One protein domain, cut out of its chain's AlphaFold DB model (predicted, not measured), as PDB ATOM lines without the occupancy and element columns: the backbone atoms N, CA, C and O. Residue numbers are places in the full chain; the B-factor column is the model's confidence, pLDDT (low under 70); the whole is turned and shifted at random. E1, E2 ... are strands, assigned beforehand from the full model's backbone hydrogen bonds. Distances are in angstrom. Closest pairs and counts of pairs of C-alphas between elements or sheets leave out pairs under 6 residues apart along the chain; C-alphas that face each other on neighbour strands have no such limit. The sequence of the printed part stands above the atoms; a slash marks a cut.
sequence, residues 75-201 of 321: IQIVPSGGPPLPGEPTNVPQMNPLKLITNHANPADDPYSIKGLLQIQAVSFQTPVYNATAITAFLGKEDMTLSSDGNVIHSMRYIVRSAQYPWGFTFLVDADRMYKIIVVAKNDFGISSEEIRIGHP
ATOM      1  N   ILE A  75     219.938 240.008 342.088       79.00
ATOM      2  CA  ILE A  75     219.127 239.888 340.875       79.00
ATOM      3  C   ILE A  75     218.995 241.266 340.245       79.00
ATOM      4  O   ILE A  75     218.349 242.158 340.800       79.00
ATOM      5  N   GLN A  76     219.603 241.420 339.068       77.69
ATOM      6  CA  GLN A  76     219.463 242.629 338.274       77.69
ATOM      7  C   GLN A  76     218.135 242.646 337.527       77.69
ATOM      8  O   GLN A  76     217.846 241.762 336.720       77.69
ATOM      9  N   ILE A  77     217.341 243.685 337.772       77.56
ATOM     10  CA  ILE A  77     216.089 243.903 337.048       77.56
ATOM     11  C   ILE A  77     216.390 244.739 335.812       77.56
ATOM     12  O   ILE A  77     216.880 245.870 335.911       77.56
ATOM     13  N   VAL A  78     216.067 244.176 334.654       80.00
ATOM     14  CA  VAL A  78     216.197 244.816 333.345       80.00
ATOM     15  C   VAL A  78     214.793 244.954 332.752       80.00
ATOM     16  O   VAL A  78     213.996 244.024 332.903       80.00
ATOM     17  N   PRO A  79     214.461 246.087 332.103       79.31
ATOM     18  CA  PRO A  79     213.220 246.219 331.347       79.31
ATOM     19  C   PRO A  79     213.023 245.026 330.408       79.31
ATOM     20  O   PRO A  79     213.970 244.533 329.795       79.31
ATOM     21  N   SER A  80     211.793 244.524 330.306       72.56
ATOM     22  CA  SER A  80     211.513 243.251 329.630       72.56
ATOM     23  C   SER A  80     211.455 243.369 328.099       72.56
ATOM     24  O   SER A  80     210.965 242.459 327.435       72.56
ATOM     25  N   GLY A  81     211.902 244.490 327.531       71.12
ATOM     26  CA  GLY A  81     211.815 244.797 326.106       71.12
ATOM     27  C   GLY A  81     212.716 245.961 325.698       71.12
ATOM     28  O   GLY A  81     213.516 246.447 326.492       71.12
ATOM     29  N   GLY A  82     212.607 246.359 324.428       75.12
ATOM     30  CA  GLY A  82     213.337 247.500 323.871       75.12
ATOM     31  C   GLY A  82     212.808 248.853 324.369       75.12
ATOM     32  O   GLY A  82     211.924 248.877 325.220       75.12
ATOM     33  N   PRO A  83     213.321 249.976 323.840       80.06
ATOM     34  CA  PRO A  83     212.842 251.309 324.208       80.06
ATOM     35  C   PRO A  83     211.353 251.491 323.856       80.06
ATOM     36  O   PRO A  83     210.860 250.817 322.944       80.06
ATOM     37  N   PRO A  84     210.639 252.418 324.526       83.56
ATOM     38  CA  PRO A  84     209.236 252.696 324.227       83.56
ATOM     39  C   PRO A  84     209.056 253.094 322.762       83.56
ATOM     40  O   PRO A  84     209.814 253.903 322.215       83.56
ATOM     41  N   LEU A  85     208.032 252.535 322.123       85.56
ATOM     42  CA  LEU A  85     207.641 252.905 320.772       85.56
ATOM     43  C   LEU A  85     207.049 254.325 320.771       85.56
ATOM     44  O   LEU A  85     206.514 254.789 321.785       85.56
ATOM     45  N   PRO A  86     207.100 255.036 319.630       84.12
ATOM     46  CA  PRO A  86     206.460 256.339 319.506       84.12
ATOM     47  C   PRO A  86     204.983 256.288 319.931       84.12
ATOM     48  O   PRO A  86     204.206 255.497 319.401       84.12
ATOM     49  N   GLY A  87     204.602 257.154 320.873       82.06
ATOM     50  CA  GLY A  87     203.236 257.241 321.404       82.06
ATOM     51  C   GLY A  87     202.980 256.440 322.684       82.06
ATOM     52  O   GLY A  87     201.900 256.574 323.257       82.06
ATOM     53  N   GLU A  88     203.941 255.653 323.169       87.56
ATOM     54  CA  GLU A  88     203.807 254.968 324.458       87.56
ATOM     55  C   GLU A  88     204.161 255.876 325.651       87.56
ATOM     56  O   GLU A  88     204.970 256.798 325.519       87.56
ATOM     57  N   PRO A  89     203.569 255.635 326.838       89.12
ATOM     58  CA  PRO A  89     203.853 256.438 328.022       89.12
ATOM     59  C   PRO A  89     205.307 256.291 328.483       89.12
ATOM     60  O   PRO A  89     205.782 255.181 328.707       89.12
ATOM     61  N   THR A  90     205.985 257.409 328.732       90.56
ATOM     62  CA  THR A  90     207.365 257.463 329.255       90.56
ATOM     63  C   THR A  90     207.418 257.780 330.752       90.56
ATOM     64  O   THR A  90     208.423 258.260 331.275       90.56
ATOM     65  N   ASN A  91     206.312 257.545 331.461       91.94
ATOM     66  CA  ASN A  91     206.219 257.836 332.885       91.94
ATOM     67  C   ASN A  91     207.073 256.858 333.705       91.94
ATOM     68  O   ASN A  91     207.172 255.663 333.396       91.94
ATOM     69  N   VAL A  92     207.628 257.368 334.803       92.75
ATOM     70  CA  VAL A  92     208.215 256.544 335.865       92.75
ATOM     71  C   VAL A  92     207.116 255.637 336.426       92.75
ATOM     72  O   VAL A  92     206.007 256.122 336.673       92.75
ATOM     73  N   PRO A  93     207.372 254.334 336.634       93.81
ATOM     74  CA  PRO A  93     206.379 253.472 337.244       93.81
ATOM     75  C   PRO A  93     206.109 253.952 338.667       93.81
ATOM     76  O   PRO A  93     207.035 254.148 339.442       93.81
ATOM     77  N   GLN A  94     204.838 254.135 339.010       95.81
ATOM     78  CA  GLN A  94     204.390 254.421 340.371       95.81
ATOM     79  C   GLN A  94     203.288 253.429 340.708       95.81
ATOM     80  O   GLN A  94     202.169 253.554 340.207       95.81
ATOM     81  N   MET A  95     203.624 252.391 341.473       95.12
ATOM     82  CA  MET A  95     202.670 251.338 341.814       95.12
ATOM     83  C   MET A  95     201.599 251.848 342.787       95.12
ATOM     84  O   MET A  95     201.839 252.713 343.628       95.12
ATOM     85  N   ASN A  96     200.392 251.305 342.656       95.31
ATOM     86  CA  ASN A  96     199.383 251.369 343.709       95.31
ATOM     87  C   ASN A  96     199.695 250.315 344.787       95.31
ATOM     88  O   ASN A  96     200.375 249.330 344.482       95.31
ATOM     89  N   PRO A  97     199.133 250.451 346.004       94.56
ATOM     90  CA  PRO A  97     199.270 249.435 347.039       94.56
ATOM     91  C   PRO A  97     198.886 248.044 346.527       94.56
ATOM     92  O   PRO A  97     197.841 247.859 345.889       94.56
ATOM     93  N   LEU A  98     199.736 247.059 346.812       94.56
ATOM     94  CA  LEU A  98     199.512 245.688 346.377       94.56
ATOM     95  C   LEU A  98     198.325 245.079 347.128       94.56
ATOM     96  O   LEU A  98     198.142 245.285 348.328       94.56
ATOM     97  N   LYS A  99     197.538 244.268 346.424       94.00
ATOM     98  CA  LYS A  99     196.466 243.471 347.026       94.00
ATOM     99  C   LYS A  99     196.926 242.031 347.163       94.00
ATOM    100  O   LYS A  99     197.362 241.426 346.184       94.00
ATOM    101  N   LEU A 100     196.794 241.486 348.366       92.56
ATOM    102  CA  LEU A 100     197.254 240.149 348.718       92.56
ATOM    103  C   LEU A 100     196.082 239.251 349.095       92.56
ATOM    104  O   LEU A 100     195.121 239.690 349.725       92.56
ATOM    105  N   ILE A 101     196.189 237.982 348.720       93.62
ATOM    106  CA  ILE A 101     195.284 236.910 349.114       93.62
ATOM    107  C   ILE A 101     196.134 235.730 349.583       93.62
ATOM    108  O   ILE A 101     197.125 235.374 348.948       93.62
ATOM    109  N   THR A 102     195.725 235.101 350.681       93.50
ATOM    110  CA  THR A 102     196.296 233.836 351.148       93.50
ATOM    111  C   THR A 102     195.269 232.728 350.992       93.50
ATOM    112  O   THR A 102     194.152 232.861 351.485       93.50
ATOM    113  N   ASN A 103     195.645 231.627 350.351       93.06
ATOM    114  CA  ASN A 103     194.783 230.460 350.157       93.06
ATOM    115  C   ASN A 103     195.512 229.189 350.582       93.06
ATOM    116  O   ASN A 103     196.737 229.134 350.546       93.06
ATOM    117  N   HIS A 104     194.786 228.155 351.004       92.00
ATOM    118  CA  HIS A 104     195.414 226.844 351.196       92.00
ATOM    119  C   HIS A 104     195.972 226.325 349.866       92.00
ATOM    120  O   HIS A 104     195.408 226.591 348.802       92.00
ATOM    121  N   ALA A 105     197.086 225.598 349.935       91.75
ATOM    122  CA  ALA A 105     197.619 224.896 348.778       91.75
ATOM    123  C   ALA A 105     196.646 223.809 348.296       91.75
ATOM    124  O   ALA A 105     195.815 223.310 349.060       91.75
ATOM    125  N   ASN A 106     196.746 223.454 347.015       91.88
ATOM    126  CA  ASN A 106     195.994 222.337 346.462       91.88
ATOM    127  C   ASN A 106     196.403 221.046 347.201       91.88
ATOM    128  O   ASN A 106     197.604 220.818 347.354       91.88
ATOM    129  N   PRO A 107     195.460 220.183 347.627       89.88
ATOM    130  CA  PRO A 107     195.788 218.904 348.260       89.88
ATOM    131  C   PRO A 107     196.785 218.029 347.487       89.88
ATOM    132  O   PRO A 107     197.500 217.248 348.105       89.88
ATOM    133  N   ALA A 108     196.857 218.160 346.156       91.50
ATOM    134  CA  ALA A 108     197.854 217.461 345.342       91.50
ATOM    135  C   ALA A 108     199.298 217.934 345.612       91.50
ATOM    136  O   ALA A 108     200.212 217.114 345.638       91.50
ATOM    137  N   ASP A 109     199.490 219.234 345.856       88.44
ATOM    138  CA  ASP A 109     200.798 219.852 346.128       88.44
ATOM    139  C   ASP A 109     201.147 219.856 347.630       88.44
ATOM    140  O   ASP A 109     202.289 220.117 348.022       88.44
ATOM    141  N   ASP A 110     200.146 219.600 348.479       91.50
ATOM    142  CA  ASP A 110     200.229 219.646 349.938       91.50
ATOM    143  C   ASP A 110     199.398 218.538 350.621       91.50
ATOM    144  O   ASP A 110     198.408 218.815 351.311       91.50
ATOM    145  N   PRO A 111     199.803 217.262 350.478       87.81
ATOM    146  CA  PRO A 111     199.086 216.142 351.085       87.81
ATOM    147  C   PRO A 111     199.115 216.172 352.622       87.81
ATOM    148  O   PRO A 111     198.238 215.604 353.271       87.81
ATOM    149  N   TYR A 112     200.100 216.853 353.218       87.81
ATOM    150  CA  TYR A 112     200.305 216.905 354.670       87.81
ATOM    151  C   TYR A 112     199.779 218.172 355.328       87.81
ATOM    152  O   TYR A 112     199.924 218.336 356.539       87.81
ATOM    153  N   SER A 113     199.128 219.052 354.569       87.81
ATOM    154  CA  SER A 113     198.554 220.276 355.113       87.81
ATOM    155  C   SER A 113     199.589 221.222 355.749       87.81
ATOM    156  O   SER A 113     199.300 221.860 356.761       87.81
ATOM    157  N   ILE A 114     200.787 221.313 355.171       89.81
ATOM    158  CA  ILE A 114     201.913 222.126 355.659       89.81
ATOM    159  C   ILE A 114     202.253 223.306 354.746       89.81
ATOM    160  O   ILE A 114     203.131 224.089 355.095       89.81
ATOM    161  N   LYS A 115     201.574 223.467 353.604       92.94
ATOM    162  CA  LYS A 115     201.834 224.550 352.646       92.94
ATOM    163  C   LYS A 115     200.659 225.517 352.513       92.94
ATOM    164  O   LYS A 115     199.511 225.225 352.866       92.94
ATOM    165  N   GLY A 116     200.968 226.695 351.987       93.31
ATOM    166  CA  GLY A 116     200.032 227.764 351.673       93.31
ATOM    167  C   GLY A 116     200.378 228.440 350.350       93.31
ATOM    168  O   GLY A 116     201.506 228.369 349.864       93.31
ATOM    169  N   LEU A 117     199.389 229.103 349.760       94.94
ATOM    170  CA  LEU A 117     199.544 229.946 348.582       94.94
ATOM    171  C   LEU A 117     199.489 231.409 349.001       94.94
ATOM    172  O   LEU A 117     198.498 231.858 349.583       94.94
ATOM    173  N   LEU A 118     200.538 232.149 348.661       95.56
ATOM    174  CA  LEU A 118     200.572 233.604 348.733       95.56
ATOM    175  C   LEU A 118     200.335 234.154 347.332       95.56
ATOM    176  O   LEU A 118     201.084 233.846 346.403       95.56
ATOM    177  N   GLN A 119     199.280 234.945 347.175       95.00
ATOM    178  CA  GLN A 119     198.861 235.479 345.890       95.00
ATOM    179  C   GLN A 119     198.851 236.999 345.928       95.00
ATOM    180  O   GLN A 119     198.103 237.615 346.681       95.00
ATOM    181  N   ILE A 120     199.669 237.602 345.077       95.31
ATOM    182  CA  ILE A 120     199.642 239.031 344.792       95.31
ATOM    183  C   ILE A 120     198.713 239.201 343.597       95.31
ATOM    184  O   ILE A 120     198.924 238.578 342.556       95.31
ATOM    185  N   GLN A 121     197.671 240.016 343.729       94.06
ATOM    186  CA  GLN A 121     196.823 240.350 342.589       94.06
ATOM    187  C   GLN A 121     197.605 241.149 341.537       94.06
ATOM    188  O   GLN A 121     198.751 241.545 341.745       94.06
ATOM    189  N   ALA A 122     196.968 241.381 340.390       92.62
ATOM    190  CA  ALA A 122     197.532 242.191 339.322       92.62
ATOM    191  C   ALA A 122     198.051 243.545 339.840       92.62
ATOM    192  O   ALA A 122     197.344 244.267 340.548       92.62
ATOM    193  N   VAL A 123     199.286 243.884 339.466       93.88
ATOM    194  CA  VAL A 123     199.906 245.169 339.806       93.88
ATOM    195  C   VAL A 123     199.275 246.262 338.953       93.88
ATOM    196  O   VAL A 123     199.075 246.095 337.751       93.88
ATOM    197  N   SER A 124     198.960 247.391 339.582       94.06
ATOM    198  CA  SER A 124     198.409 248.566 338.907       94.06
ATOM    199  C   SER A 124     199.253 249.798 339.211       94.06
ATOM    200  O   SER A 124     199.947 249.840 340.227       94.06
ATOM    201  N   PHE A 125     199.183 250.793 338.327       95.44
ATOM    202  CA  PHE A 125     199.979 252.015 338.402       95.44
ATOM    203  C   PHE A 125     199.085 253.249 338.539       95.44
ATOM    204  O   PHE A 125     197.953 253.254 338.053       95.44
ATOM    205  N   GLN A 126     199.597 254.295 339.188       96.12
ATOM    206  CA  GLN A 126     198.909 255.583 339.343       96.12
ATOM    207  C   GLN A 126     198.776 256.320 338.003       96.12
ATOM    208  O   GLN A 126     197.751 256.938 337.722       96.12
ATOM    209  N   THR A 127     199.794 256.203 337.149       94.31
ATOM    210  CA  THR A 127     199.808 256.720 335.776       94.31
ATOM    211  C   THR A 127     200.134 255.602 334.785       94.31
ATOM    212  O   THR A 127     200.867 254.679 335.149       94.31
ATOM    213  N   PRO A 128     199.661 255.672 333.525       93.00
ATOM    214  CA  PRO A 128     200.030 254.702 332.496       93.00
ATOM    215  C   PRO A 128     201.549 254.597 332.327       93.00
ATOM    216  O   PRO A 128     202.240 255.617 332.289       93.00
ATOM    217  N   VAL A 129     202.052 253.372 332.190       92.88
ATOM    218  CA  VAL A 129     203.471 253.058 331.969       92.88
ATOM    219  C   VAL A 129     203.647 252.345 330.634       92.88
ATOM    220  O   VAL A 129     202.701 251.760 330.107       92.88
ATOM    221  N   TYR A 130     204.862 252.366 330.094       90.06
ATOM    222  CA  TYR A 130     205.196 251.599 328.899       90.06
ATOM    223  C   TYR A 130     205.012 250.082 329.122       90.06
ATOM    224  O   TYR A 130     205.381 249.541 330.166       90.06
ATOM    225  N   ASN A 131     204.483 249.383 328.115       88.44
ATOM    226  CA  ASN A 131     204.164 247.954 328.110       88.44
ATOM    227  C   ASN A 131     205.323 247.028 328.516       88.44
ATOM    228  O   ASN A 131     205.083 246.021 329.187       88.44
ATOM    229  N   ALA A 132     206.568 247.361 328.152       87.94
ATOM    230  CA  ALA A 132     207.741 246.557 328.511       87.94
ATOM    231  C   ALA A 132     208.348 246.909 329.883       87.94
ATOM    232  O   ALA A 132     209.447 246.453 330.207       87.94
ATOM    233  N   THR A 133     207.640 247.693 330.705       91.62
ATOM    234  CA  THR A 133     207.989 247.880 332.120       91.62
ATOM    235  C   THR A 133     208.038 246.509 332.791       91.62
ATOM    236  O   THR A 133     207.032 245.793 332.820       91.62
ATOM    237  N   ALA A 134     209.207 246.140 333.314       92.69
ATOM    238  CA  ALA A 134     209.407 244.880 334.010       92.69
ATOM    239  C   ALA A 134     208.820 244.979 335.418       92.69
ATOM    240  O   ALA A 134     209.091 245.938 336.136       92.69
ATOM    241  N   ILE A 135     208.041 243.979 335.817       94.00
ATOM    242  CA  ILE A 135     207.457 243.844 337.149       94.00
ATOM    243  C   ILE A 135     207.969 242.529 337.722       94.00
ATOM    244  O   ILE A 135     207.633 241.457 337.218       94.00
ATOM    245  N   THR A 136     208.793 242.600 338.760       94.44
ATOM    246  CA  THR A 136     209.373 241.416 339.398       94.44
ATOM    247  C   THR A 136     208.896 241.321 340.832       94.44
ATOM    248  O   THR A 136     209.100 242.248 341.609       94.44
ATOM    249  N   ALA A 137     208.265 240.203 341.184       95.38
ATOM    250  CA  ALA A 137     207.932 239.876 342.563       95.38
ATOM    251  C   ALA A 137     208.987 238.921 343.120       95.38
ATOM    252  O   ALA A 137     209.222 237.860 342.543       95.38
ATOM    253  N   PHE A 138     209.591 239.293 344.240       96.06
ATOM    254  CA  PHE A 138     210.571 238.517 344.986       96.06
ATOM    255  C   PHE A 138     209.934 238.011 346.274       96.06
ATOM    256  O   PHE A 138     209.237 238.761 346.954       96.06
ATOM    257  N   LEU A 139     210.201 236.756 346.610       96.19
ATOM    258  CA  LEU A 139     209.851 236.126 347.875       96.19
ATOM    259  C   LEU A 139     211.145 235.783 348.610       96.19
ATOM    260  O   LEU A 139     212.039 235.164 348.030       96.19
ATOM    261  N   GLY A 140     211.223 236.125 349.889       94.69
ATOM    262  CA  GLY A 140     212.346 235.787 350.753       94.69
ATOM    263  C   GLY A 140     211.974 235.837 352.230       94.69
ATOM    264  O   GLY A 140     210.793 235.886 352.589       94.69
ATOM    265  N   LYS A 141     212.998 235.824 353.080       92.44
ATOM    266  CA  LYS A 141     212.878 235.992 354.533       92.44
ATOM    267  C   LYS A 141     213.162 237.441 354.932       92.44
ATOM    268  O   LYS A 141     213.259 238.323 354.077       92.44
ATOM    269  N   GLU A 142     213.251 237.709 356.231       90.12
ATOM    270  CA  GLU A 142     213.455 239.064 356.756       90.12
ATOM    271  C   GLU A 142     214.776 239.715 356.301       90.12
ATOM    272  O   GLU A 142     214.827 240.935 356.138       90.12
ATOM    273  N   ASP A 143     215.804 238.918 356.008       90.31
ATOM    274  CA  ASP A 143     217.112 239.359 355.510       90.31
ATOM    275  C   ASP A 143     217.131 239.739 354.016       90.31
ATOM    276  O   ASP A 143     218.140 240.255 353.521       90.31
ATOM    277  N   MET A 144     216.025 239.530 353.289       93.88
ATOM    278  CA  MET A 144     215.876 239.985 351.908       93.88
ATOM    279  C   MET A 144     215.785 241.512 351.863       93.88
ATOM    280  O   MET A 144     214.953 242.134 352.531       93.88
ATOM    281  N   THR A 145     216.620 242.144 351.041       93.62
ATOM    282  CA  THR A 145     216.710 243.611 350.977       93.62
ATOM    283  C   THR A 145     216.748 244.124 349.543       93.62
ATOM    284  O   THR A 145     217.247 243.462 348.631       93.62
ATOM    285  N   LEU A 146     216.174 245.314 349.351       92.44
ATOM    286  CA  LEU A 146     216.208 246.063 348.101       92.44
ATOM    287  C   LEU A 146     217.373 247.055 348.146       92.44
ATOM    288  O   LEU A 146     217.451 247.898 349.037       92.44
ATOM    289  N   SER A 147     218.265 246.953 347.170       88.94
ATOM    290  CA  SER A 147     219.361 247.892 346.953       88.94
ATOM    291  C   SER A 147     218.854 249.172 346.283       88.94
ATOM    292  O   SER A 147     217.823 249.181 345.609       88.94
ATOM    293  N   SER A 148     219.592 250.273 346.430       82.69
ATOM    294  CA  SER A 148     219.207 251.587 345.887       82.69
ATOM    295  C   SER A 148     219.102 251.634 344.356       82.69
ATOM    296  O   SER A 148     218.465 252.525 343.807       82.69
ATOM    297  N   ASP A 149     219.738 250.692 343.663       76.31
ATOM    298  CA  ASP A 149     219.694 250.513 342.207       76.31
ATOM    299  C   ASP A 149     218.499 249.655 341.727       76.31
ATOM    300  O   ASP A 149     218.340 249.398 340.526       76.31
ATOM    301  N   GLY A 150     217.645 249.230 342.665       78.00
ATOM    302  CA  GLY A 150     216.462 248.407 342.433       78.00
ATOM    303  C   GLY A 150     216.734 246.906 342.383       78.00
ATOM    304  O   GLY A 150     215.824 246.148 342.046       78.00
ATOM    305  N   ASN A 151     217.955 246.464 342.691       87.00
ATOM    306  CA  ASN A 151     218.290 245.045 342.741       87.00
ATOM    307  C   ASN A 151     217.905 244.441 344.092       87.00
ATOM    308  O   ASN A 151     218.016 245.092 345.129       87.00
ATOM    309  N   VAL A 152     217.486 243.179 344.095       89.50
ATOM    310  CA  VAL A 152     217.136 242.461 345.329       89.50
ATOM    311  C   VAL A 152     218.216 241.436 345.648       89.50
ATOM    312  O   VAL A 152     218.688 240.729 344.755       89.50
ATOM    313  N   ILE A 153     218.605 241.374 346.922       90.00
ATOM    314  CA  ILE A 153     219.544 240.388 347.467       90.00
ATOM    315  C   ILE A 153     218.832 239.466 348.462       90.00
ATOM    316  O   ILE A 153     217.872 239.878 349.113       90.00
ATOM    317  N   HIS A 154     219.305 238.220 348.567       89.19
ATOM    318  CA  HIS A 154     218.750 237.163 349.435       89.19
ATOM    319  C   HIS A 154     217.278 236.798 349.164       89.19
ATOM    320  O   HIS A 154     216.565 236.311 350.039       89.19
ATOM    321  N   SER A 155     216.798 236.996 347.934       91.69
ATOM    322  CA  SER A 155     215.515 236.422 347.530       91.69
ATOM    323  C   SER A 155     215.626 234.903 347.410       91.69
ATOM    324  O   SER A 155     216.552 234.404 346.776       91.69
ATOM    325  N   MET A 156     214.640 234.176 347.927       92.56
ATOM    326  CA  MET A 156     214.522 232.727 347.746       92.56
ATOM    327  C   MET A 156     213.962 232.376 346.365       92.56
ATOM    328  O   MET A 156     214.381 231.409 345.738       92.56
ATOM    329  N   ARG A 157     212.965 233.138 345.902       92.75
ATOM    330  CA  ARG A 157     212.277 232.926 344.619       92.75
ATOM    331  C   ARG A 157     211.896 234.262 344.007       92.75
ATOM    332  O   ARG A 157     211.664 235.232 344.725       92.75
ATOM    333  N   TYR A 158     211.765 234.303 342.686       93.56
ATOM    334  CA  TYR A 158     211.276 235.484 341.990       93.56
ATOM    335  C   TYR A 158     210.470 235.117 340.747       93.56
ATOM    336  O   TYR A 158     210.655 234.058 340.150       93.56
ATOM    337  N   ILE A 159     209.552 235.998 340.363       92.06
ATOM    338  CA  ILE A 159     208.734 235.860 339.159       92.06
ATOM    339  C   ILE A 159     208.746 237.198 338.429       92.06
ATOM    340  O   ILE A 159     208.391 238.222 339.008       92.06
ATOM    341  N   VAL A 160     209.113 237.174 337.145       91.44
ATOM    342  CA  VAL A 160     209.115 238.352 336.267       91.44
ATOM    343  C   VAL A 160     207.871 238.349 335.376       91.44
ATOM    344  O   VAL A 160     207.477 237.317 334.815       91.44
ATOM    345  N   ARG A 161     207.251 239.519 335.243       91.12
ATOM    346  CA  ARG A 161     206.139 239.839 334.342       91.12
ATOM    347  C   ARG A 161     206.400 241.189 333.671       91.12
ATOM    348  O   ARG A 161     207.302 241.919 334.072       91.12
ATOM    349  N   SER A 162     205.613 241.517 332.654       90.12
ATOM    350  CA  SER A 162     205.615 242.839 332.021       90.12
ATOM    351  C   SER A 162     204.304 243.569 332.307       90.12
ATOM    352  O   SER A 162     203.283 242.933 332.575       90.12
ATOM    353  N   ALA A 163     204.305 244.899 332.218       88.31
ATOM    354  CA  ALA A 163     203.089 245.701 332.375       88.31
ATOM    355  C   ALA A 163     202.015 245.400 331.313       88.31
ATOM    356  O   ALA A 163     200.836 245.616 331.573       88.31
ATOM    357  N   GLN A 164     202.398 244.847 330.155       86.75
ATOM    358  CA  GLN A 164     201.457 244.337 329.152       86.75
ATOM    359  C   GLN A 164     200.632 243.140 329.660       86.75
ATOM    360  O   GLN A 164     199.476 242.969 329.275       86.75
ATOM    361  N   TYR A 165     201.217 242.320 330.536       85.56
ATOM    362  CA  TYR A 165     200.585 241.142 331.126       85.56
ATOM    363  C   TYR A 165     200.748 241.181 332.648       85.56
ATOM    364  O   TYR A 165     201.493 240.367 333.209       85.56
ATOM    365  N   PRO A 166     200.056 242.107 333.342       77.31
ATOM    366  CA  PRO A 166     200.225 242.328 334.773       77.31
ATOM    367  C   PRO A 166     199.464 241.262 335.572       77.31
ATOM    368  O   PRO A 166     198.744 241.570 336.514       77.31
ATOM    369  N   TRP A 167     199.548 239.995 335.165       86.19
ATOM    370  CA  TRP A 167     198.925 238.898 335.888       86.19
ATOM    371  C   TRP A 167     199.476 238.837 337.309       86.19
ATOM    372  O   TRP A 167     200.630 239.186 337.560       86.19
ATOM    373  N   GLY A 168     198.633 238.378 338.230       89.56
ATOM    374  CA  GLY A 168     199.038 238.192 339.612       89.56
ATOM    375  C   GLY A 168     200.225 237.236 339.757       89.56
ATOM    376  O   GLY A 168     200.529 236.422 338.878       89.56
ATOM    377  N   PHE A 169     200.873 237.318 340.908       94.44
ATOM    378  CA  PHE A 169     201.987 236.462 341.290       94.44
ATOM    379  C   PHE A 169     201.492 235.437 342.299       94.44
ATOM    380  O   PHE A 169     200.752 235.788 343.213       94.44
ATOM    381  N   THR A 170     201.883 234.175 342.141       94.81
ATOM    382  CA  THR A 170     201.529 233.110 343.087       94.81
ATOM    383  C   THR A 170     202.797 232.427 343.562       94.81
ATOM    384  O   THR A 170     203.607 231.997 342.744       94.81
ATOM    385  N   PHE A 171     202.936 232.291 344.877       95.19
ATOM    386  CA  PHE A 171     204.011 231.548 345.514       95.19
ATOM    387  C   PHE A 171     203.431 230.431 346.376       95.19
ATOM    388  O   PHE A 171     202.595 230.684 347.244       95.19
ATOM    389  N   LEU A 172     203.901 229.205 346.149       94.56
ATOM    390  CA  LEU A 172     203.712 228.093 347.075       94.56
ATOM    391  C   LEU A 172     204.797 228.169 348.150       94.56
ATOM    392  O   LEU A 172     205.985 228.149 347.819       94.56
ATOM    393  N   VAL A 173     204.381 228.261 349.409       94.56
ATOM    394  CA  VAL A 173     205.257 228.465 350.569       94.56
ATOM    395  C   VAL A 173     204.884 227.523 351.705       94.56
ATOM    396  O   VAL A 173     203.760 227.017 351.742       94.56
ATOM    397  N   ASP A 174     205.785 227.319 352.662       93.25
ATOM    398  CA  ASP A 174     205.432 226.611 353.893       93.25
ATOM    399  C   ASP A 174     204.492 227.475 354.734       93.25
ATOM    400  O   ASP A 174     204.731 228.671 354.933       93.25
ATOM    401  N   ALA A 175     203.415 226.866 355.218       93.56
ATOM    402  CA  ALA A 175     202.450 227.501 356.097       93.56
ATOM    403  C   ALA A 175     203.047 227.746 357.487       93.56
ATOM    404  O   ALA A 175     204.047 227.144 357.887       93.56
ATOM    405  N   ASP A 176     202.392 228.635 358.231       93.44
ATOM    406  CA  ASP A 176     202.757 229.029 359.590       93.44
ATOM    407  C   ASP A 176     204.136 229.697 359.694       93.44
ATOM    408  O   ASP A 176     204.686 229.824 360.788       93.44
ATOM    409  N   ARG A 177     204.658 230.182 358.559       93.12
ATOM    410  CA  ARG A 177     205.868 230.996 358.448       93.12
ATOM    411  C   ARG A 177     205.562 232.392 357.902       93.12
ATOM    412  O   ARG A 177     204.639 232.575 357.104       93.12
ATOM    413  N   MET A 178     206.342 233.362 358.351       93.00
ATOM    414  CA  MET A 178     206.401 234.735 357.888       93.00
ATOM    415  C   MET A 178     207.378 234.822 356.719       93.00
ATOM    416  O   MET A 178     208.490 234.302 356.777       93.00
ATOM    417  N   TYR A 179     206.963 235.518 355.672       94.81
ATOM    418  CA  TYR A 179     207.764 235.803 354.495       94.81
ATOM    419  C   TYR A 179     207.784 237.296 354.230       94.81
ATOM    420  O   TYR A 179     206.873 238.046 354.597       94.81
ATOM    421  N   LYS A 180     208.823 237.712 353.525       95.50
ATOM    422  CA  LYS A 180     208.960 239.041 352.965       95.50
ATOM    423  C   LYS A 180     208.748 238.957 351.459       95.50
ATOM    424  O   LYS A 180     209.335 238.110 350.788       95.50
ATOM    425  N   ILE A 181     207.911 239.838 350.930       95.88
ATOM    426  CA  ILE A 181     207.683 240.010 349.500       95.88
ATOM    427  C   ILE A 181     208.116 241.421 349.123       95.88
ATOM    428  O   ILE A 181     207.669 242.386 349.737       95.88
ATOM    429  N   ILE A 182     208.955 241.540 348.099       96.38
ATOM    430  CA  ILE A 182     209.279 242.824 347.472       96.38
ATOM    431  C   ILE A 182     208.809 242.740 346.026       96.38
ATOM    432  O   ILE A 182     209.206 241.833 345.300       96.38
ATOM    433  N   VAL A 183     207.964 243.667 345.593       95.62
ATOM    434  CA  VAL A 183     207.622 243.829 344.178       95.62
ATOM    435  C   VAL A 183     208.347 245.056 343.666       95.62
ATOM    436  O   VAL A 183     208.293 246.103 344.300       95.62
ATOM    437  N   VAL A 184     209.021 244.932 342.527       95.50
ATOM    438  CA  VAL A 184     209.739 246.032 341.881       95.50
ATOM    439  C   VAL A 184     209.242 246.182 340.452       95.50
ATOM    440  O   VAL A 184     209.277 245.230 339.672       95.50
ATOM    441  N   ALA A 185     208.810 247.388 340.103       94.12
ATOM    442  CA  ALA A 185     208.517 247.801 338.741       94.12
ATOM    443  C   ALA A 185     209.641 248.705 338.223       94.12
ATOM    444  O   ALA A 185     209.982 249.701 338.862       94.12
ATOM    445  N   LYS A 186     210.212 248.375 337.063       93.00
ATOM    446  CA  LYS A 186     211.344 249.098 336.471       93.00
ATOM    447  C   LYS A 186     211.185 249.268 334.966       93.00
ATOM    448  O   LYS A 186     210.861 248.320 334.249       93.00
ATOM    449  N   ASN A 187     211.456 250.478 334.493       91.12
ATOM    450  CA  ASN A 187     211.615 250.805 333.079       91.12
ATOM    451  C   ASN A 187     212.819 251.749 332.893       91.12
ATOM    452  O   ASN A 187     213.529 252.045 333.855       91.12
ATOM    453  N   ASP A 188     213.044 252.224 331.668       88.19
ATOM    454  CA  ASP A 188     214.160 253.128 331.346       88.19
ATOM    455  C   ASP A 188     214.073 254.499 332.044       88.19
ATOM    456  O   ASP A 188     215.065 255.221 332.119       88.19
ATOM    457  N   PHE A 189     212.899 254.865 332.564       90.25
ATOM    458  CA  PHE A 189     212.632 256.168 333.177       90.25
ATOM    459  C   PHE A 189     212.737 256.139 334.702       90.25
ATOM    460  O   PHE A 189     212.964 257.179 335.317       90.25
ATOM    461  N   GLY A 190     212.596 254.969 335.331       90.75
ATOM    462  CA  GLY A 190     212.821 254.823 336.762       90.75
ATOM    463  C   GLY A 190     212.303 253.521 337.363       90.75
ATOM    464  O   GLY A 190     212.011 252.544 336.671       90.75
ATOM    465  N   ILE A 191     212.230 253.520 338.695       93.06
ATOM    466  CA  ILE A 191     211.970 252.343 339.529       93.06
ATOM    467  C   ILE A 191     210.925 252.703 340.588       93.06
ATOM    468  O   ILE A 191     210.978 253.783 341.175       93.06
ATOM    469  N   SER A 192     210.005 251.783 340.858       95.06
ATOM    470  CA  SER A 192     209.103 251.814 342.011       95.06
ATOM    471  C   SER A 192     209.080 250.440 342.661       95.06
ATOM    472  O   SER A 192     209.189 249.421 341.979       95.06
ATOM    473  N   SER A 193     208.950 250.408 343.981       95.38
ATOM    474  CA  SER A 193     208.938 249.173 344.754       95.38
ATOM    475  C   SER A 193     207.922 249.231 345.881       95.38
ATOM    476  O   SER A 193     207.728 250.287 346.473       95.38
ATOM    477  N   GLU A 194     207.356 248.079 346.217       95.44
ATOM    478  CA  GLU A 194     206.480 247.877 347.370       95.44
ATOM    479  C   GLU A 194     206.980 246.662 348.157       95.44
ATOM    480  O   GLU A 194     207.340 245.637 347.572       95.44
ATOM    481  N   GLU A 195     207.011 246.777 349.483       94.94
ATOM    482  CA  GLU A 195     207.471 245.730 350.397       94.94
ATOM    483  C   GLU A 195     206.335 245.317 351.328       94.94
ATOM    484  O   GLU A 195     205.670 246.164 351.922       94.94
ATOM    485  N   ILE A 196     206.126 244.008 351.485       93.88
ATOM    486  CA  ILE A 196     205.097 243.473 352.373       93.88
ATOM    487  C   ILE A 196     205.620 242.262 353.139       93.88
ATOM    488  O   ILE A 196     206.250 241.368 352.576       93.88
ATOM    489  N   ARG A 197     205.311 242.215 354.437       93.38
ATOM    490  CA  ARG A 197     205.501 241.039 355.290       93.38
ATOM    491  C   ARG A 197     204.187 240.278 355.384       93.38
ATOM    492  O   ARG A 197     203.156 240.868 355.702       93.38
ATOM    493  N   ILE A 198     204.211 238.989 355.076       93.56
ATOM    494  CA  ILE A 198     203.011 238.157 355.034       93.56
ATOM    495  C   ILE A 198     203.345 236.706 355.362       93.56
ATOM    496  O   ILE A 198     204.376 236.184 354.953       93.56
ATOM    497  N   GLY A 199     202.437 236.028 356.050       92.94
ATOM    498  CA  GLY A 199     202.478 234.583 356.219       92.94
ATOM    499  C   GLY A 199     201.133 233.954 355.886       92.94
ATOM    500  O   GLY A 199     200.117 234.644 355.799       92.94
ATOM    501  N   HIS A 200     201.123 232.635 355.706       94.31
ATOM    502  CA  HIS A 200     199.888 231.859 355.609       94.31
ATOM    503  C   HIS A 200     199.607 231.202 356.970       94.31
ATOM    504  O   HIS A 200     200.287 230.230 357.306       94.31
ATOM    505  N   PRO A 201     198.660 231.715 357.779       92.38
ATOM    506  CA  PRO A 201     198.343 231.119 359.068       92.38
ATOM    507  C   PRO A 201     197.405 229.924 358.869       92.38
ATOM    508  O   PRO A 201     196.231 230.086 358.536       92.38
TER     509      PRO A 201
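AT A GLANCE: This is residues 75 to 201 of the 321 residues of an uncharacterized protein of Leptospira idonii (UniProt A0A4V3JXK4). Two antiparallel sheets make an elongated sandwich, the larger of four strands and the smaller of three, set partly askew with their best planes 40 degrees apart. In the larger sheet, which is twisted, the hairpin E3 and E4 folds back on itself, while loops around Pro 86 and Tyr 112 lie at the two far ends of the long axis. The printed part has 127 residues, with no named helix and seven strands, E1 to E7 in chain order; the sheets run E4, E3, E6, E7 and E1, E2, E5. The class is all strand, though under half of the residues, 61 of 127, are in named elements. The whole is compact, with a radius of gyration of the C-alphas of 15.4 A, and spans 53 by 26 by 22 A.

HOW THE PARTS SIT: After residues 75 to 99, which hold no named element, E1, residues 100 to 104, forms a hairpin with E2, residues 115 to 120; N 101 and O 119 are 2.8 A apart. E5, residues 169 to 174, is E2's other antiparallel neighbour, with N 118 and O 171 2.9 A apart. In the larger sheet E3, residues 134 to 146, and E4, residues 152 to 162, form a hairpin, with N 137 and O 159 2.9 A apart. E3 bends by 151 degrees at residue 142, and E4 by 131 degrees at residue 155. E6, residues 178 to 187, is antiparallel to E3, with N 138 and O 182 2.8 A apart. E7, residues 190 to 199, forms a hairpin with E6, with N 183 and O 194 2.9 A apart. The two sheets form a sandwich, two sheets face to face, with 35 pairs of C-alphas within 10 A and strands at 33 degrees to each other. The closest C-alphas of E3 and E5 are those of Ala 137 and Phe 169, 7.0 A apart. E1 and E7 are near each other, while E1 and E6 are apart.

IN THESE COORDINATES: E1 begins at C-alpha 100, (197.254, 240.149, 348.718). E3, the longest strand by residues, measures 15.7 A from first to last C-alpha, and E4 17.6 A. E6 measures 30.0 A and E7 29.9 A. E7 ends at C-alpha 199, (202.478, 234.583, 356.219).

THE WHOLE: The C-alphas farthest apart are those of Pro 86 and Tyr 112, 53.2 A. The printed part has no cut. The link E2 to E3, residues 121 to 133, is long. The mean pLDDT of the printed part is 90.7, and no printed residue is under 70.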